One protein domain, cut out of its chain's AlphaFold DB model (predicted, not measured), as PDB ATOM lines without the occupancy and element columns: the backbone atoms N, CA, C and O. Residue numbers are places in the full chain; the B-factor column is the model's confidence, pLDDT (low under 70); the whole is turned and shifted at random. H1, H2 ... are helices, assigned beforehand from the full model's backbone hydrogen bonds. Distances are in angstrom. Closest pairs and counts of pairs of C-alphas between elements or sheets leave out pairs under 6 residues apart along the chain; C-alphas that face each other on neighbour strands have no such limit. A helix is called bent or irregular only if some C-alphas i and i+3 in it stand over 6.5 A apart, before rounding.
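Overview. This is residues 201 to 275 of the 286 residues of an uncharacterized protein of Deltaproteobacteria bacterium (UniProt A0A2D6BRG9). A long helical hairpin: the long, straight helix H2 makes the length of the rod, and the shorter helix H1, with a kink near residue 208, runs back beside it. A loop joins the two at one end, and at the other end residues 263 to 275 of H2 stick out beyond H1. The printed part has 75 residues with two named helices, H1 then H2, and no named strand; the class is all helix. The whole is extended, with a radius of gyration of the C-alphas of 18.6 A, and spans 66 by 17 by 15 A.

Arrangement. H2, residues 235 to 275, is the longest helix. H1, residues 201 to 227, touches it, with 18 pairs of C-alphas within 8 A. The closest C-alphas of the two are those of Ser 202 and Val 258, 5.8 A apart. Their lines stand at a shallow tilt of 22 degrees, and they run opposite ways, a helical hairpin. Centre to centre they are 14.4 A apart. In H2 every O i to N i+4 pair is within hydrogen-bond range; in H1 20 of 23 are.

Along the chain. H2 measures 60.0 A from C-alpha 235 at (63.839, 23.095, 57.482) to C-alpha 275 at (32.362, -15.895, 24.429). H1 measures 38.0 A and begins with C-alpha 201 at (38.459, 0.062, 44.463). H1 has a kink of 35 degrees near residue 208 and is irregular, but only just: C-alphas 207 and 210 are 6.9 A apart.

Size, cuts and confidence. The two C-alphas farthest apart, those of Gly 230 and Glu 275, are 65.8 A from each other. Residues 228 to 235 and 263 to 275 stand free; the body without them spans 40 by 16 by 11 A. The link from H1 to H2 is short, with 7 residues, and the printed part has no cut. The mean pLDDT of the printed part is 71.5, and 24 residues are under 70, among them residues 230 to 237.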
ATOM      1  N   ASN A 201      37.239  -0.685  44.193       66.75
ATOM      2  CA  ASN A 201      38.459   0.062  44.463       66.75
ATOM      3  C   ASN A 201      38.536   1.319  43.588       66.75
ATOM      4  O   ASN A 201      38.659   2.403  44.145       66.75
ATOM      5  N   SER A 202      38.385   1.230  42.261       67.56
ATOM      6  CA  SER A 202      38.411   2.409  41.378       67.56
ATOM      7  C   SER A 202      37.316   3.419  41.721       67.56
ATOM      8  O   SER A 202      37.608   4.606  41.823       67.56
ATOM      9  N   ALA A 203      36.091   2.977  42.025       73.12
ATOM     10  CA  ALA A 203      35.022   3.875  42.463       73.12
ATOM     11  C   ALA A 203      35.312   4.550  43.819       73.12
ATOM     12  O   ALA A 203      34.897   5.687  44.039       73.12
ATOM     13  N   PHE A 204      36.005   3.877  44.744       73.00
ATOM     14  CA  PHE A 204      36.474   4.485  45.993       73.00
ATOM     15  C   PHE A 204      37.604   5.490  45.737       73.00
ATOM     16  O   PHE A 204      37.527   6.627  46.196       73.00
ATOM     17  N   LEU A 205      38.600   5.105  44.943       66.31
ATOM     18  CA  LEU A 205      39.733   5.940  44.552       66.31
ATOM     19  C   LEU A 205      39.253   7.227  43.851       66.31
ATOM     20  O   LEU A 205      39.596   8.330  44.274       66.31
ATOM     21  N   ALA A 206      38.358   7.118  42.867       74.88
ATOM     22  CA  ALA A 206      37.777   8.261  42.161       74.88
ATOM     23  C   ALA A 206      37.061   9.263  43.092       74.88
ATOM     24  O   ALA A 206      37.074  10.462  42.821       74.88
ATOM     25  N   ARG A 207      36.483   8.811  44.219       80.56
ATOM     26  CA  ARG A 207      35.879   9.706  45.226       80.56
ATOM     27  C   ARG A 207      36.908  10.489  46.047       80.56
ATOM     28  O   ARG A 207      36.589  11.588  46.489       80.56
ATOM     29  N   HIS A 208      38.111   9.950  46.248       74.31
ATOM     30  CA  HIS A 208      39.151  10.568  47.082       74.31
ATOM     31  C   HIS A 208      40.217  11.345  46.296       74.31
ATOM     32  O   HIS A 208      40.852  12.226  46.876       74.31
ATOM     33  N   ALA A 209      40.379  11.106  44.988       75.31
ATOM     34  CA  ALA A 209      41.297  11.887  44.151       75.31
ATOM     35  C   ALA A 209      41.089  13.420  44.266       75.31
ATOM     36  O   ALA A 209      42.072  14.115  44.527       75.31
ATOM     37  N   PRO A 210      39.850  13.966  44.248       81.88
ATOM     38  CA  PRO A 210      39.638  15.408  44.410       81.88
ATOM     39  C   PRO A 210      39.990  15.953  45.804       81.88
ATOM     40  O   PRO A 210      40.181  17.159  45.952       81.88
ATOM     41  N   GLU A 211      40.041  15.115  46.847       76.00
ATOM     42  CA  GLU A 211      40.533  15.535  48.169       76.00
ATOM     43  C   GLU A 211      42.064  15.627  48.162       76.00
ATOM     44  O   GLU A 211      42.614  16.601  48.676       76.00
ATOM     45  N   LEU A 212      42.743  14.674  47.512       71.94
ATOM     46  CA  LEU A 212      44.196  14.698  47.326       71.94
ATOM     47  C   LEU A 212      44.643  15.907  46.490       71.94
ATOM     48  O   LEU A 212      45.566  16.605  46.906       71.94
ATOM     49  N   ASP A 213      43.968  16.199  45.374       76.19
ATOM     50  CA  ASP A 213      44.272  17.374  44.543       76.19
ATOM     51  C   ASP A 213      44.097  18.680  45.332       76.19
ATOM     52  O   ASP A 213      45.028  19.476  45.406       76.19
ATOM     53  N   ARG A 214      42.984  18.858  46.063       77.69
ATOM     54  CA  ARG A 214      42.790  20.034  46.941       77.69
ATOM     55  C   ARG A 214      43.884  20.191  47.997       77.69
ATOM     56  O   ARG A 214      44.181  21.312  48.405       77.69
ATOM     57  N   MET A 215      44.447  19.087  48.488       71.44
ATOM     58  CA  MET A 215      45.555  19.119  49.442       71.44
ATOM     59  C   MET A 215      46.884  19.480  48.777       71.44
ATOM     60  O   MET A 215      47.666  20.212  49.380       71.44
ATOM     61  N   ILE A 216      47.125  19.015  47.548       71.75
ATOM     62  CA  ILE A 216      48.269  19.418  46.723       71.75
ATOM     63  C   ILE A 216      48.182  20.919  46.413       71.75
ATOM     64  O   ILE A 216      49.129  21.640  46.711       71.75
ATOM     65  N   ASP A 217      47.032  21.401  45.935       76.69
ATOM     66  CA  ASP A 217      46.784  22.816  45.627       76.69
ATOM     67  C   ASP A 217      46.964  23.709  46.865       76.69
ATOM     68  O   ASP A 217      47.615  24.753  46.806       76.69
ATOM     69  N   PHE A 218      46.432  23.284  48.019       77.31
ATOM     70  CA  PHE A 218      46.616  23.994  49.286       77.31
ATOM     71  C   PHE A 218      48.095  24.069  49.690       77.31
ATOM     72  O   PHE A 218      48.565  25.131  50.099       77.31
ATOM     73  N   LEU A 219      48.834  22.958  49.593       69.38
ATOM     74  CA  LEU A 219      50.257  22.925  49.934       69.38
ATOM     75  C   LEU A 219      51.088  23.771  48.964       69.38
ATOM     76  O   LEU A 219      51.985  24.475  49.420       69.38
ATOM     77  N   ALA A 220      50.775  23.747  47.666       72.69
ATOM     78  CA  ALA A 220      51.428  24.572  46.654       72.69
ATOM     79  C   ALA A 220      51.222  26.068  46.940       72.69
ATOM     80  O   ALA A 220      52.203  26.788  47.126       72.69
ATOM     81  N   GLY A 221      49.970  26.510  47.112       76.25
ATOM     82  CA  GLY A 221      49.662  27.900  47.458       76.25
ATOM     83  C   GLY A 221      50.291  28.341  48.786       76.25
ATOM     84  O   GLY A 221      50.784  29.459  48.893       76.25
ATOM     85  N   TYR A 222      50.366  27.453  49.786       71.81
ATOM     86  CA  TYR A 222      51.064  27.746  51.043       71.81
ATOM     87  C   TYR A 222      52.587  27.874  50.858       71.81
ATOM     88  O   TYR A 222      53.207  28.711  51.511       71.81
ATOM     89  N   CYS A 223      53.202  27.085  49.968       68.31
ATOM     90  CA  CYS A 223      54.623  27.223  49.628       68.31
ATOM     91  C   CYS A 223      54.912  28.553  48.917       68.31
ATOM     92  O   CYS A 223      55.905  29.204  49.239       68.31
ATOM     93  N   GLU A 224      54.045  28.970  47.991       74.62
ATOM     94  CA  GLU A 224      54.143  30.260  47.296       74.62
ATOM     95  C   GLU A 224      54.005  31.435  48.277       74.62
ATOM     96  O   GLU A 224      54.902  32.277  48.360       74.62
ATOM     97  N   ASP A 225      52.954  31.439  49.106       72.00
ATOM     98  CA  ASP A 225      52.733  32.437  50.165       72.00
ATOM     99  C   ASP A 225      53.901  32.513  51.163       72.00
ATOM    100  O   ASP A 225      54.208  33.589  51.685       72.00
ATOM    101  N   TRP A 226      54.544  31.380  51.466       67.50
ATOM    102  CA  TRP A 226      55.693  31.325  52.369       67.50
ATOM    103  C   TRP A 226      56.960  31.884  51.713       67.50
ATOM    104  O   TRP A 226      57.665  32.688  52.325       67.50
ATOM    105  N   ALA A 227      57.225  31.514  50.456       66.19
ATOM    106  CA  ALA A 227      58.362  32.011  49.686       66.19
ATOM    107  C   ALA A 227      58.290  33.535  49.473       66.19
ATOM    108  O   ALA A 227      59.294  34.229  49.640       66.19
ATOM    109  N   LEU A 228      57.096  34.070  49.189       67.94
ATOM    110  CA  LEU A 228      56.858  35.508  49.011       67.94
ATOM    111  C   LEU A 228      57.132  36.345  50.271       67.94
ATOM    112  O   LEU A 228      57.388  37.542  50.164       67.94
ATOM    113  N   ARG A 229      57.104  35.744  51.467       73.94
ATOM    114  CA  ARG A 229      57.361  36.452  52.735       73.94
ATOM    115  C   ARG A 229      58.843  36.625  53.059       73.94
ATOM    116  O   ARG A 229      59.149  37.224  54.086       73.94
ATOM    117  N   GLY A 230      59.751  36.083  52.244       63.09
ATOM    118  CA  GLY A 230      61.194  36.139  52.508       63.09
ATOM    119  C   GLY A 230      61.609  35.445  53.811       63.09
ATOM    120  O   GLY A 230      62.708  35.679  54.308       63.09
ATOM    121  N   LEU A 231      60.732  34.608  54.378       59.69
ATOM    122  CA  LEU A 231      61.046  33.772  55.529       59.69
ATOM    123  C   LEU A 231      62.092  32.757  55.076       59.69
ATOM    124  O   LEU A 231      61.826  31.955  54.178       59.69
ATOM    125  N   ASP A 232      63.279  32.849  55.675       52.97
ATOM    126  CA  ASP A 232      64.479  32.134  55.245       52.97
ATOM    127  C   ASP A 232      64.232  30.623  55.065       52.97
ATOM    128  O   ASP A 232      63.348  30.045  55.715       52.97
ATOM    129  N   ARG A 233      65.017  29.989  54.176       54.31
ATOM    130  CA  ARG A 233      64.911  28.597  53.681       54.31
ATOM    131  C   ARG A 233      65.275  27.548  54.743       54.31
ATOM    132  O   ARG A 233      66.061  26.626  54.536       54.31
ATOM    133  N   THR A 234      64.656  27.705  55.898       64.69
ATOM    134  CA  THR A 234      64.654  26.823  57.052       64.69
ATOM    135  C   THR A 234      64.064  25.455  56.708       64.69
ATOM    136  O   THR A 234      63.395  25.259  55.689       64.69
ATOM    137  N   SER A 235      64.288  24.490  57.603       61.25
ATOM    138  CA  SER A 235      63.839  23.095  57.482       61.25
ATOM    139  C   SER A 235      62.366  22.932  57.085       61.25
ATOM    140  O   SER A 235      62.037  21.972  56.389       61.25
ATOM    141  N   LEU A 236      61.493  23.876  57.454       61.78
ATOM    142  CA  LEU A 236      60.079  23.881  57.084       61.78
ATOM    143  C   LEU A 236      59.849  24.016  55.567       61.78
ATOM    144  O   LEU A 236      59.035  23.278  55.021       61.78
ATOM    145  N   GLY A 237      60.579  24.890  54.866       64.06
ATOM    146  CA  GLY A 237      60.432  25.061  53.411       64.06
ATOM    147  C   GLY A 237      60.857  23.814  52.628       64.06
ATOM    148  O   GLY A 237      60.183  23.394  51.682       64.06
ATOM    149  N   ASN A 238      61.921  23.152  53.091       70.00
ATOM    150  CA  ASN A 238      62.370  21.871  52.543       70.00
ATOM    151  C   ASN A 238      61.369  20.743  52.857       70.00
ATOM    152  O   ASN A 238      61.075  19.923  51.988       70.00
ATOM    153  N   ALA A 239      60.798  20.721  54.068       65.88
ATOM    154  CA  ALA A 239      59.774  19.751  54.455       65.88
ATOM    155  C   ALA A 239      58.478  19.907  53.640       65.88
ATOM    156  O   ALA A 239      57.926  18.906  53.189       65.88
ATOM    157  N   LEU A 240      58.021  21.140  53.400       63.66
ATOM    158  CA  LEU A 240      56.838  21.428  52.583       63.66
ATOM    159  C   LEU A 240      57.053  21.044  51.112       63.66
ATOM    160  O   LEU A 240      56.222  20.338  50.543       63.66
ATOM    161  N   THR A 241      58.198  21.408  50.523       72.19
ATOM    162  CA  THR A 241      58.567  21.005  49.150       72.19
ATOM    163  C   THR A 241      58.644  19.478  49.011       72.19
ATOM    164  O   THR A 241      58.119  18.907  48.055       72.19
ATOM    165  N   SER A 242      59.242  18.793  49.993       71.12
ATOM    166  CA  SER A 242      59.318  17.326  50.039       71.12
ATOM    167  C   SER A 242      57.933  16.673  50.176       71.12
ATOM    168  O   SER A 242      57.637  15.685  49.498       71.12
ATOM    169  N   LEU A 243      57.048  17.249  50.998       69.62
ATOM    170  CA  LEU A 243      55.667  16.794  51.161       69.62
ATOM    171  C   LEU A 243      54.851  16.979  49.873       69.62
ATOM    172  O   LEU A 243      54.114  16.070  49.499       69.62
ATOM    173  N   LEU A 244      55.019  18.106  49.175       71.69
ATOM    174  CA  LEU A 244      54.362  18.392  47.898       71.69
ATOM    175  C   LEU A 244      54.808  17.408  46.805       71.69
ATOM    176  O   LEU A 244      53.965  16.766  46.179       71.69
ATOM    177  N   GLY A 245      56.121  17.206  46.635       72.81
ATOM    178  CA  GLY A 245      56.661  16.211  45.699       72.81
ATOM    179  C   GLY A 245      56.218  14.782  46.034       72.81
ATOM    180  O   GLY A 245      55.859  14.008  45.148       72.81
ATOM    181  N   SER A 246      56.145  14.449  47.326       71.62
ATOM    182  CA  SER A 246      55.604  13.170  47.800       71.62
ATOM    183  C   SER A 246      54.114  13.008  47.474       71.62
ATOM    184  O   SER A 246      53.698  11.930  47.047       71.62
ATOM    185  N   ALA A 247      53.301  14.049  47.659       67.12
ATOM    186  CA  ALA A 247      51.872  14.022  47.353       67.12
ATOM    187  C   ALA A 247      51.615  13.884  45.841       67.12
ATOM    188  O   ALA A 247      50.816  13.037  45.441       67.12
ATOM    189  N   ALA A 248      52.358  14.615  45.004       72.75
ATOM    190  CA  ALA A 248      52.312  14.475  43.548       72.75
ATOM    191  C   ALA A 248      52.702  13.054  43.096       72.75
ATOM    192  O   ALA A 248      51.945  12.401  42.382       72.75
ATOM    193  N   ALA A 249      53.814  12.507  43.602       73.81
ATOM    194  CA  ALA A 249      54.232  11.140  43.285       73.81
ATOM    195  C   ALA A 249      53.213  10.075  43.746       73.81
ATOM    196  O   ALA A 249      53.049   9.048  43.082       73.81
ATOM    197  N   ALA A 250      52.509  10.307  44.862       68.69
ATOM    198  CA  ALA A 250      51.400   9.454  45.285       68.69
ATOM    199  C   ALA A 250      50.223   9.535  44.301       68.69
ATOM    200  O   ALA A 250      49.725   8.486  43.895       68.69
ATOM    201  N   ARG A 251      49.839  10.739  43.850       73.31
ATOM    202  CA  ARG A 251      48.808  10.928  42.815       73.31
ATOM    203  C   ARG A 251      49.166  10.212  41.511       73.31
ATOM    204  O   ARG A 251      48.322   9.532  40.941       73.31
ATOM    205  N   ASP A 252      50.420  10.268  41.076       78.12
ATOM    206  CA  ASP A 252      50.851   9.610  39.836       78.12
ATOM    207  C   ASP A 252      50.907   8.078  39.961       78.12
ATOM    208  O   ASP A 252      50.735   7.358  38.974       78.12
ATOM    209  N   ARG A 253      51.168   7.533  41.158       75.00
ATOM    210  CA  ARG A 253      51.016   6.088  41.427       75.00
ATOM    211  C   ARG A 253      49.543   5.677  41.445       75.00
ATOM    212  O   ARG A 253      49.189   4.653  40.871       75.00
ATOM    213  N   PHE A 254      48.698   6.501  42.052       67.50
ATOM    214  CA  PHE A 254      47.255   6.315  42.150       67.50
ATOM    215  C   PHE A 254      46.579   6.318  40.772       67.50
ATOM    216  O   PHE A 254      45.837   5.395  40.453       67.50
ATOM    217  N   ALA A 255      46.897   7.299  39.919       75.50
ATOM    218  CA  ALA A 255      46.382   7.390  38.555       75.50
ATOM    219  C   ALA A 255      46.775   6.171  37.701       75.50
ATOM    220  O   ALA A 255      45.940   5.627  36.982       75.50
ATOM    221  N   ARG A 256      48.020   5.684  37.833       77.94
ATOM    222  CA  ARG A 256      48.465   4.443  37.176       77.94
ATOM    223  C   ARG A 256      47.697   3.215  37.664       77.94
ATOM    224  O   ARG A 256      47.224   2.452  36.834       77.94
ATOM    225  N   TYR A 257      47.505   3.064  38.976       72.94
ATOM    226  CA  TYR A 257      46.713   1.960  39.531       72.94
ATOM    227  C   TYR A 257      45.262   1.969  39.018       72.94
ATOM    228  O   TYR A 257      44.730   0.914  38.679       72.94
ATOM    229  N   VAL A 258      44.628   3.146  38.921       73.19
ATOM    230  CA  VAL A 258      43.278   3.276  38.344       73.19
ATOM    231  C   VAL A 258      43.271   2.845  36.874       73.19
ATOM    232  O   VAL A 258      42.445   2.014  36.507       73.19
ATOM    233  N   ALA A 259      44.230   3.305  36.065       75.88
ATOM    234  CA  ALA A 259      44.337   2.919  34.655       75.88
ATOM    235  C   ALA A 259      44.611   1.413  34.452       75.88
ATOM    236  O   ALA A 259      44.067   0.806  33.529       75.88
ATOM    237  N   ASP A 260      45.416   0.783  35.315       74.00
ATOM    238  CA  ASP A 260      45.654  -0.667  35.282       74.00
ATOM    239  C   ASP A 260      44.385  -1.460  35.662       74.00
ATOM    240  O   ASP A 260      44.076  -2.478  35.041       74.00
ATOM    241  N   VAL A 261      43.604  -0.964  36.630       69.62
ATOM    242  CA  VAL A 261      42.288  -1.513  37.002       69.62
ATOM    243  C   VAL A 261      41.259  -1.363  35.875       69.62
ATOM    244  O   VAL A 261      40.485  -2.287  35.621       69.62
ATOM    245  N   GLU A 262      41.229  -0.222  35.194       76.12
ATOM    246  CA  GLU A 262      40.347   0.018  34.046       76.12
ATOM    247  C   GLU A 262      40.721  -0.882  32.865       76.12
ATOM    248  O   GLU A 262      39.845  -1.542  32.309       76.12
ATOM    249  N   ARG A 263      42.020  -1.022  32.559       76.06
ATOM    250  CA  ARG A 263      42.519  -1.965  31.547       76.06
ATOM    251  C   ARG A 263      42.124  -3.409  31.862       76.06
ATOM    252  O   ARG A 263      41.681  -4.110  30.958       76.06
ATOM    253  N   PHE A 264      42.257  -3.847  33.115       71.50
ATOM    254  CA  PHE A 264      41.835  -5.191  33.526       71.50
ATOM    255  C   PHE A 264      40.325  -5.400  33.340       71.50
ATOM    256  O   PHE A 264      39.910  -6.441  32.841       71.50
ATOM    257  N   ASN A 265      39.497  -4.410  33.706       69.75
ATOM    258  CA  ASN A 265      38.055  -4.490  33.468       69.75
ATOM    259  C   ASN A 265      37.735  -4.570  31.967       69.75
ATOM    260  O   ASN A 265      36.927  -5.408  31.595       69.75
ATOM    261  N   GLN A 266      38.384  -3.766  31.117       78.06
ATOM    262  CA  GLN A 266      38.162  -3.817  29.667       78.06
ATOM    263  C   GLN A 266      38.522  -5.193  29.090       78.06
ATOM    264  O   GLN A 266      37.696  -5.800  28.427       78.06
ATOM    265  N   GLN A 267      39.697  -5.733  29.434       73.31
ATOM    266  CA  GLN A 267      40.127  -7.070  28.999       73.31
ATOM    267  C   GLN A 267      39.163  -8.187  29.434       73.31
ATOM    268  O   GLN A 267      39.047  -9.201  28.751       73.31
ATOM    269  N   TYR A 268      38.490  -8.014  30.574       70.69
ATOM    270  CA  TYR A 268      37.468  -8.942  31.052       70.69
ATOM    271  C   TYR A 268      36.153  -8.815  30.266       70.69
ATOM    272  O   TYR A 268      35.600  -9.834  29.867       70.69
ATOM    273  N   GLU A 269      35.679  -7.595  29.991       77.88
ATOM    274  CA  GLU A 269      34.483  -7.363  29.159       77.88
ATOM    275  C   GLU A 269      34.705  -7.831  27.703       77.88
ATOM    276  O   GLU A 269      33.831  -8.476  27.131       77.88
ATOM    277  N   ASP A 270      35.892  -7.593  27.127       75.94
ATOM    278  CA  ASP A 270      36.269  -8.074  25.787       75.94
ATOM    279  C   ASP A 270      36.228  -9.619  25.718       75.94
ATOM    280  O   ASP A 270      35.681 -10.196  24.781       75.94
ATOM    281  N   CYS A 271      36.742 -10.297  26.753       71.94
ATOM    282  CA  CYS A 271      36.708 -11.758  26.905       71.94
ATOM    283  C   CYS A 271      35.275 -12.317  27.010       71.94
ATOM    284  O   CYS A 271      34.987 -13.352  26.412       71.94
ATOM    285  N   LEU A 272      34.362 -11.625  27.705       73.31
ATOM    286  CA  LEU A 272      32.943 -12.003  27.746       73.31
ATOM    287  C   LEU A 272      32.260 -11.820  26.380       73.31
ATOM    288  O   LEU A 272      31.512 -12.693  25.945       73.31
ATOM    289  N   ALA A 273      32.545 -10.722  25.674       80.75
ATOM    290  CA  ALA A 273      31.989 -10.467  24.345       80.75
ATOM    291  C   ALA A 273      32.446 -11.513  23.306       80.75
ATOM    292  O   ALA A 273      31.649 -11.944  22.468       80.75
ATOM    293  N   ASP A 274      33.701 -11.968  23.388       73.12
ATOM    294  CA  ASP A 274      34.230 -13.053  22.553       73.12
ATOM    295  C   ASP A 274      33.557 -14.412  22.850       73.12
ATOM    296  O   ASP A 274      33.349 -15.200  21.922       73.12
ATOM    297  N   GLU A 275      33.163 -14.700  24.101       71.56
ATOM    298  CA  GLU A 275      32.362 -15.895  24.429       71.56
ATOM    299  C   GLU A 275      30.949 -15.819  23.830       71.56
ATOM    300  O   GLU A 275      30.498 -16.782  23.201       71.56
TER     301      GLU A 275